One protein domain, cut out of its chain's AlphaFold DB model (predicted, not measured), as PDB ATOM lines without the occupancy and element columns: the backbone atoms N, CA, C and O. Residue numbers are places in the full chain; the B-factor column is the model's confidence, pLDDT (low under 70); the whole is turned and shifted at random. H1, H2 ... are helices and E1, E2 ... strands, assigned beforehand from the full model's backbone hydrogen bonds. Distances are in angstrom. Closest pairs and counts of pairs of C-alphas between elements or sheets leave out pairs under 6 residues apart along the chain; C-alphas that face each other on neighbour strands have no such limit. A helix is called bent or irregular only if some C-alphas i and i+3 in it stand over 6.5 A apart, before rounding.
ATOM      1  N   ILE A 113     -49.339  73.797  78.429       96.00
ATOM      2  CA  ILE A 113     -48.545  72.570  78.426       96.00
ATOM      3  C   ILE A 113     -47.266  72.851  79.208       96.00
ATOM      4  O   ILE A 113     -46.598  73.857  78.976       96.00
ATOM      5  N   LYS A 114     -46.944  71.966  80.146       96.00
ATOM      6  CA  LYS A 114     -45.762  72.033  81.004       96.00
ATOM      7  C   LYS A 114     -45.002  70.737  80.806       96.00
ATOM      8  O   LYS A 114     -45.568  69.664  81.005       96.00
ATOM      9  N   VAL A 115     -43.742  70.840  80.412       96.31
ATOM     10  CA  VAL A 115     -42.875  69.680  80.212       96.31
ATOM     11  C   VAL A 115     -41.690  69.832  81.141       96.31
ATOM     12  O   VAL A 115     -40.879  70.737  80.972       96.31
ATOM     13  N   ARG A 116     -41.608  68.964  82.147       96.25
ATOM     14  CA  ARG A 116     -40.454  68.901  83.041       96.25
ATOM     15  C   ARG A 116     -39.605  67.710  82.643       96.25
ATOM     16  O   ARG A 116     -40.116  66.596  82.612       96.25
ATOM     17  N   VAL A 117     -38.331  67.931  82.355       95.38
ATOM     18  CA  VAL A 117     -37.400  66.851  82.021       95.38
ATOM     19  C   VAL A 117     -36.570  66.513  83.252       95.38
ATOM     20  O   VAL A 117     -35.953  67.391  83.844       95.38
ATOM     21  N   GLU A 118     -36.565  65.245  83.652       95.38
ATOM     22  CA  GLU A 118     -35.741  64.739  84.754       95.38
ATOM     23  C   GLU A 118     -35.358  63.285  84.471       95.38
ATOM     24  O   GLU A 118     -36.197  62.481  84.061       95.38
ATOM     25  N   GLY A 119     -34.085  62.939  84.679       94.88
ATOM     26  CA  GLY A 119     -33.632  61.550  84.580       94.88
ATOM     27  C   GLY A 119     -33.995  60.881  83.252       94.88
ATOM     28  O   GLY A 119     -34.457  59.742  83.253       94.88
ATOM     29  N   TYR A 120     -33.833  61.595  82.132       95.94
ATOM     30  CA  TYR A 120     -34.143  61.126  80.770       95.94
ATOM     31  C   TYR A 120     -35.626  60.830  80.491       95.94
ATOM     32  O   TYR A 120     -35.951  60.149  79.515       95.94
ATOM     33  N   ILE A 121     -36.534  61.349  81.318       96.06
ATOM     34  CA  ILE A 121     -37.981  61.275  81.114       96.06
ATOM     35  C   ILE A 121     -38.547  62.696  81.078       96.06
ATOM     36  O   ILE A 121     -38.231  63.526  81.928       96.06
ATOM     37  N   ALA A 122     -39.395  62.973  80.092       96.00
ATOM     38  CA  ALA A 122     -40.199  64.181  80.020       96.00
ATOM     39  C   ALA A 122     -41.572  63.923  80.653       96.00
ATOM     40  O   ALA A 122     -42.353  63.100  80.180       96.00
ATOM     41  N   PHE A 123     -41.870  64.641  81.730       95.31
ATOM     42  CA  PHE A 123     -43.148  64.617  82.430       95.31
ATOM     43  C   PHE A 123     -44.046  65.715  81.866       95.31
ATOM     44  O   PHE A 123     -43.770  66.904  82.056       95.31
ATOM     45  N   VAL A 124     -45.110  65.311  81.172       94.25
ATOM     46  CA  VAL A 124     -46.026  66.223  80.479       94.25
ATOM     47  C   VAL A 124     -47.267  66.474  81.331       94.25
ATOM     48  O   VAL A 124     -47.928  65.545  81.782       94.25
ATOM     49  N   VAL A 125     -47.594  67.749  81.537       94.06
ATOM     50  CA  VAL A 125     -48.858  68.201  82.127       94.06
ATOM     51  C   VAL A 125     -49.519  69.160  81.148       94.06
ATOM     52  O   VAL A 125     -49.020  70.256  80.900       94.06
ATOM     53  N   SER A 126     -50.645  68.746  80.587       93.88
ATOM     54  CA  SER A 126     -51.352  69.407  79.500       93.88
ATOM     55  C   SER A 126     -52.847  69.455  79.789       93.88
ATOM     56  O   SER A 126     -53.456  68.471  80.219       93.88
ATOM     57  N   ARG A 127     -53.458  70.605  79.486       90.81
ATOM     58  CA  ARG A 127     -54.920  70.776  79.531       90.81
ATOM     59  C   ARG A 127     -55.652  70.104  78.359       90.81
ATOM     60  O   ARG A 127     -56.873  70.064  78.360       90.81
ATOM     61  N   TYR A 128     -54.916  69.589  77.374       90.38
ATOM     62  CA  TYR A 128     -55.455  69.011  76.136       90.38
ATOM     63  C   TYR A 128     -55.293  67.482  76.060       90.38
ATOM     64  O   TYR A 128     -55.554  66.888  75.019       90.38
ATOM     65  N   GLY A 129     -54.835  66.842  77.141       88.38
ATOM     66  CA  GLY A 129     -54.458  65.425  77.153       88.38
ATOM     67  C   GLY A 129     -52.991  65.192  76.768       88.38
ATOM     68  O   GLY A 129     -52.209  66.139  76.675       88.38
ATOM     69  N   GLY A 130     -52.609  63.923  76.581       84.56
ATOM     70  CA  GLY A 130     -51.215  63.543  76.305       84.56
ATOM     71  C   GLY A 130     -50.296  63.658  77.527       84.56
ATOM     72  O   GLY A 130     -49.146  64.054  77.400       84.56
ATOM     73  N   ASN A 131     -50.812  63.336  78.716       88.69
ATOM     74  CA  ASN A 131     -50.096  63.475  79.992       88.69
ATOM     75  C   ASN A 131     -49.186  62.281  80.334       88.69
ATOM     76  O   ASN A 131     -48.685  62.192  81.454       88.69
ATOM     77  N   LEU A 132     -48.992  61.355  79.389       91.56
ATOM     78  CA  LEU A 132     -48.104  60.216  79.585       91.56
ATOM     79  C   LEU A 132     -46.645  60.688  79.565       91.56
ATOM     80  O   LEU A 132     -46.271  61.481  78.694       91.56
ATOM     81  N   PRO A 133     -45.801  60.207  80.491       93.75
ATOM     82  CA  PRO A 133     -44.378  60.493  80.446       93.75
ATOM     83  C   PRO A 133     -43.741  59.971  79.158       93.75
ATOM     84  O   PRO A 133     -43.992  58.844  78.735       93.75
ATOM     85  N   TYR A 134     -42.873  60.779  78.558       94.25
ATOM     86  CA  TYR A 134     -42.112  60.392  77.376       94.25
ATOM     87  C   TYR A 134     -40.686  60.021  77.777       94.25
ATOM     88  O   TYR A 134     -39.963  60.833  78.359       94.25
ATOM     89  N   VAL A 135     -40.267  58.795  77.471       95.75
ATOM     90  CA  VAL A 135     -38.894  58.357  77.731       95.75
ATOM     91  C   VAL A 135     -37.999  58.870  76.610       95.75
ATOM     92  O   VAL A 135     -38.048  58.374  75.490       95.75
ATOM     93  N   ILE A 136     -37.174  59.869  76.923       94.56
ATOM     94  CA  ILE A 136     -36.226  60.466  75.972       94.56
ATOM     95  C   ILE A 136     -35.133  59.451  75.648       94.56
ATOM     96  O   ILE A 136     -34.750  59.283  74.492       94.56
ATOM     97  N   TRP A 137     -34.633  58.767  76.679       94.94
ATOM     98  CA  TRP A 137     -33.606  57.753  76.518       94.94
ATOM     99  C   TRP A 137     -33.662  56.718  77.644       94.94
ATOM    100  O   TRP A 137     -33.374  57.012  78.807       94.94
ATOM    101  N   GLU A 138     -34.029  55.480  77.295       93.81
ATOM    102  CA  GLU A 138     -34.073  54.375  78.263       93.81
ATOM    103  C   GLU A 138     -32.688  54.081  78.859       93.81
ATOM    104  O   GLU A 138     -32.570  53.794  80.055       93.81
ATOM    105  N   GLY A 139     -31.667  54.172  77.999       90.00
ATOM    106  CA  GLY A 139     -30.273  53.822  78.245       90.00
ATOM    107  C   GLY A 139     -30.011  52.341  78.500       90.00
ATOM    108  O   GLY A 139     -30.763  51.464  78.072       90.00
ATOM    109  N   ASP A 140     -28.891  52.074  79.165       85.62
ATOM    110  CA  ASP A 140     -28.332  50.749  79.406       85.62
ATOM    111  C   ASP A 140     -28.054  50.506  80.907       85.62
ATOM    112  O   ASP A 140     -28.621  51.152  81.790       85.62
ATOM    113  N   ARG A 141     -27.199  49.522  81.227       80.50
ATOM    114  CA  ARG A 141     -26.851  49.193  82.621       80.50
ATOM    115  C   ARG A 141     -26.051  50.295  83.332       80.50
ATOM    116  O   ARG A 141     -26.044  50.316  84.562       80.50
ATOM    117  N   LYS A 142     -25.353  51.162  82.597       86.50
ATOM    118  CA  LYS A 142     -24.450  52.189  83.134       86.50
ATOM    119  C   LYS A 142     -25.138  53.544  83.275       86.50
ATOM    120  O   LYS A 142     -24.874  54.243  84.248       86.50
ATOM    121  N   GLN A 143     -26.025  53.902  82.348       91.75
ATOM    122  CA  GLN A 143     -26.660  55.224  82.299       91.75
ATOM    123  C   GLN A 143     -28.040  55.185  81.629       91.75
ATOM    124  O   GLN A 143     -28.358  54.237  80.922       91.75
ATOM    125  N   GLY A 144     -28.858  56.216  81.859       93.94
ATOM    126  CA  GLY A 144     -30.197  56.372  81.272       93.94
ATOM    127  C   GLY A 144     -31.349  56.223  82.259       93.94
ATOM    128  O   GLY A 144     -31.139  56.023  83.460       93.94
ATOM    129  N   ALA A 145     -32.581  56.341  81.755       96.06
ATOM    130  CA  ALA A 145     -33.787  56.376  82.582       96.06
ATOM    131  C   ALA A 145     -33.914  55.149  83.502       96.06
ATOM    132  O   ALA A 145     -34.225  55.295  84.685       96.06
ATOM    133  N   LYS A 146     -33.621  53.939  83.007       94.06
ATOM    134  CA  LYS A 146     -33.707  52.713  83.823       94.06
ATOM    135  C   LYS A 146     -32.749  52.748  85.012       94.06
ATOM    136  O   LYS A 146     -33.116  52.328  86.108       94.06
ATOM    137  N   ARG A 147     -31.535  53.271  84.811       94.50
ATOM    138  CA  ARG A 147     -30.528  53.402  85.869       94.50
ATOM    139  C   ARG A 147     -30.886  54.513  86.853       94.50
ATOM    140  O   ARG A 147     -30.804  54.274  88.053       94.50
ATOM    141  N   TYR A 148     -31.297  55.681  86.357       95.50
ATOM    142  CA  TYR A 148     -31.649  56.840  87.185       95.50
ATOM    143  C   TYR A 148     -32.859  56.553  88.088       95.50
ATOM    144  O   TYR A 148     -32.831  56.825  89.284       95.50
ATOM    145  N   TRP A 149     -33.912  55.949  87.529       94.94
ATOM    146  CA  TRP A 149     -35.165  55.699  88.247       94.94
ATOM    147  C   TRP A 149     -35.212  54.344  88.962       94.94
ATOM    148  O   TRP A 149     -36.047  54.146  89.850       94.94
ATOM    149  N   GLY A 150     -34.339  53.402  88.596       94.25
ATOM    150  CA  GLY A 150     -34.233  52.085  89.220       94.25
ATOM    151  C   GLY A 150     -35.579  51.363  89.295       94.25
ATOM    152  O   GLY A 150     -36.309  51.245  88.309       94.25
ATOM    153  N   THR A 151     -35.949  50.916  90.496       94.12
ATOM    154  CA  THR A 151     -37.219  50.212  90.749       94.12
ATOM    155  C   THR A 151     -38.456  51.061  90.448       94.12
ATOM    156  O   THR A 151     -39.517  50.512  90.154       94.12
ATOM    157  N   LYS A 152     -38.334  52.396  90.459       94.44
ATOM    158  CA  LYS A 152     -39.438  53.319  90.161       94.44
ATOM    159  C   LYS A 152     -39.712  53.451  88.662       94.44
ATOM    160  O   LYS A 152     -40.797  53.906  88.315       94.44
ATOM    161  N   TYR A 153     -38.795  53.029  87.783       94.12
ATOM    162  CA  TYR A 153     -38.912  53.216  86.328       94.12
ATOM    163  C   TYR A 153     -40.251  52.712  85.775       94.12
ATOM    164  O   TYR A 153     -41.008  53.486  85.195       94.12
ATOM    165  N   LYS A 154     -40.596  51.443  86.043       92.56
ATOM    166  CA  LYS A 154     -41.856  50.835  85.575       92.56
ATOM    167  C   LYS A 154     -43.093  51.575  86.085       92.56
ATOM    168  O   LYS A 154     -44.080  51.671  85.373       92.56
ATOM    169  N   LYS A 155     -43.049  52.095  87.314       93.06
ATOM    170  CA  LYS A 155     -44.162  52.861  87.889       93.06
ATOM    171  C   LYS A 155     -44.307  54.230  87.223       93.06
ATOM    172  O   LYS A 155     -45.420  54.714  87.085       93.06
ATOM    173  N   ILE A 156     -43.195  54.852  86.844       92.06
ATOM    174  CA  ILE A 156     -43.181  56.177  86.223       92.06
ATOM    175  C   ILE A 156     -43.738  56.126  84.804       92.06
ATOM    176  O   ILE A 156     -44.578  56.949  84.476       92.06
ATOM    177  N   ILE A 157     -43.307  55.165  83.986       89.94
ATOM    178  CA  ILE A 157     -43.721  55.097  82.574       89.94
ATOM    179  C   ILE A 157     -45.163  54.605  82.379       89.94
ATOM    180  O   ILE A 157     -45.742  54.842  81.329       89.94
ATOM    181  N   ASN A 158     -45.739  53.933  83.382       84.25
ATOM    182  CA  ASN A 158     -47.099  53.380  83.343       84.25
ATOM    183  C   ASN A 158     -48.121  54.248  84.100       84.25
ATOM    184  O   ASN A 158     -49.158  53.742  84.528       84.25
ATOM    185  N   ARG A 159     -47.782  55.511  84.360       69.00
ATOM    186  CA  ARG A 159     -48.627  56.462  85.083       69.00
ATOM    187  C   ARG A 159     -49.596  57.154  84.137       69.00
ATOM    188  O   ARG A 159     -50.751  57.351  84.569       69.00
TER     189      ARG A 159
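What this domain is: This is residues 113 to 159 of the 159 residues of an uncharacterized protein of Chitinophagaceae bacterium (UniProt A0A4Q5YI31). A two-stranded hairpin, E1 and E2, makes one part of a narrow rod; a long link folds back beside E2 and loops out before H1, an irregular helix that begins near the turn of the hairpin. The 47 printed residues hold, in order, strands E1 and E2 and helix H1, a mixed make-up of helices and strands, with a sheet of order E1 - E2, antiparallel. The whole is only just compact, close to loose, with a radius of gyration of the C-alphas of 11.0 A and spans of 36 by 16 by 10 A.

Where its parts are: E1 is residues 113 to 118, 16.3 A from first to last C-alpha, and begins with C-alpha 113 at (-48.545, 72.570, 78.426). E2 is residues 121 to 126, 15.7 A long. H1 is residues 145 to 157, 10.0 A long, and ends with C-alpha 157 at (-43.721, 55.097, 82.574). H1 is irregular: C-alphas 148 and 151 are 9.4 A apart.

How they stand to each other: E1 and E2 form a hairpin with a tight link, antiparallel, with 163 degrees between their directions. N 114 and O 125 are within hydrogen-bond range at 2.8 A, and N 123 and O 116 at 2.8 A. Residues 121 to 122 of E2 also pair, antiparallel, with residues 134 to 135. The closest C-alphas of E2 and H1 are those of Ile 121 and Ala 145, 6.6 A apart. E1 and H1 are apart. In H1, 4 of 9 O i to N i+4 pairs and 5 of 10 O i to N i+3 pairs are within hydrogen-bond range.

The domain as a whole: The C-alphas of Tyr 128 and Lys 142 are the two farthest apart, 36.0 A. The printed part has no cut. The link from E2 to H1, residues 127 to 144, is long. The mean pLDDT of the printed part is 92.3; residue 159, the chain's last, is under 70.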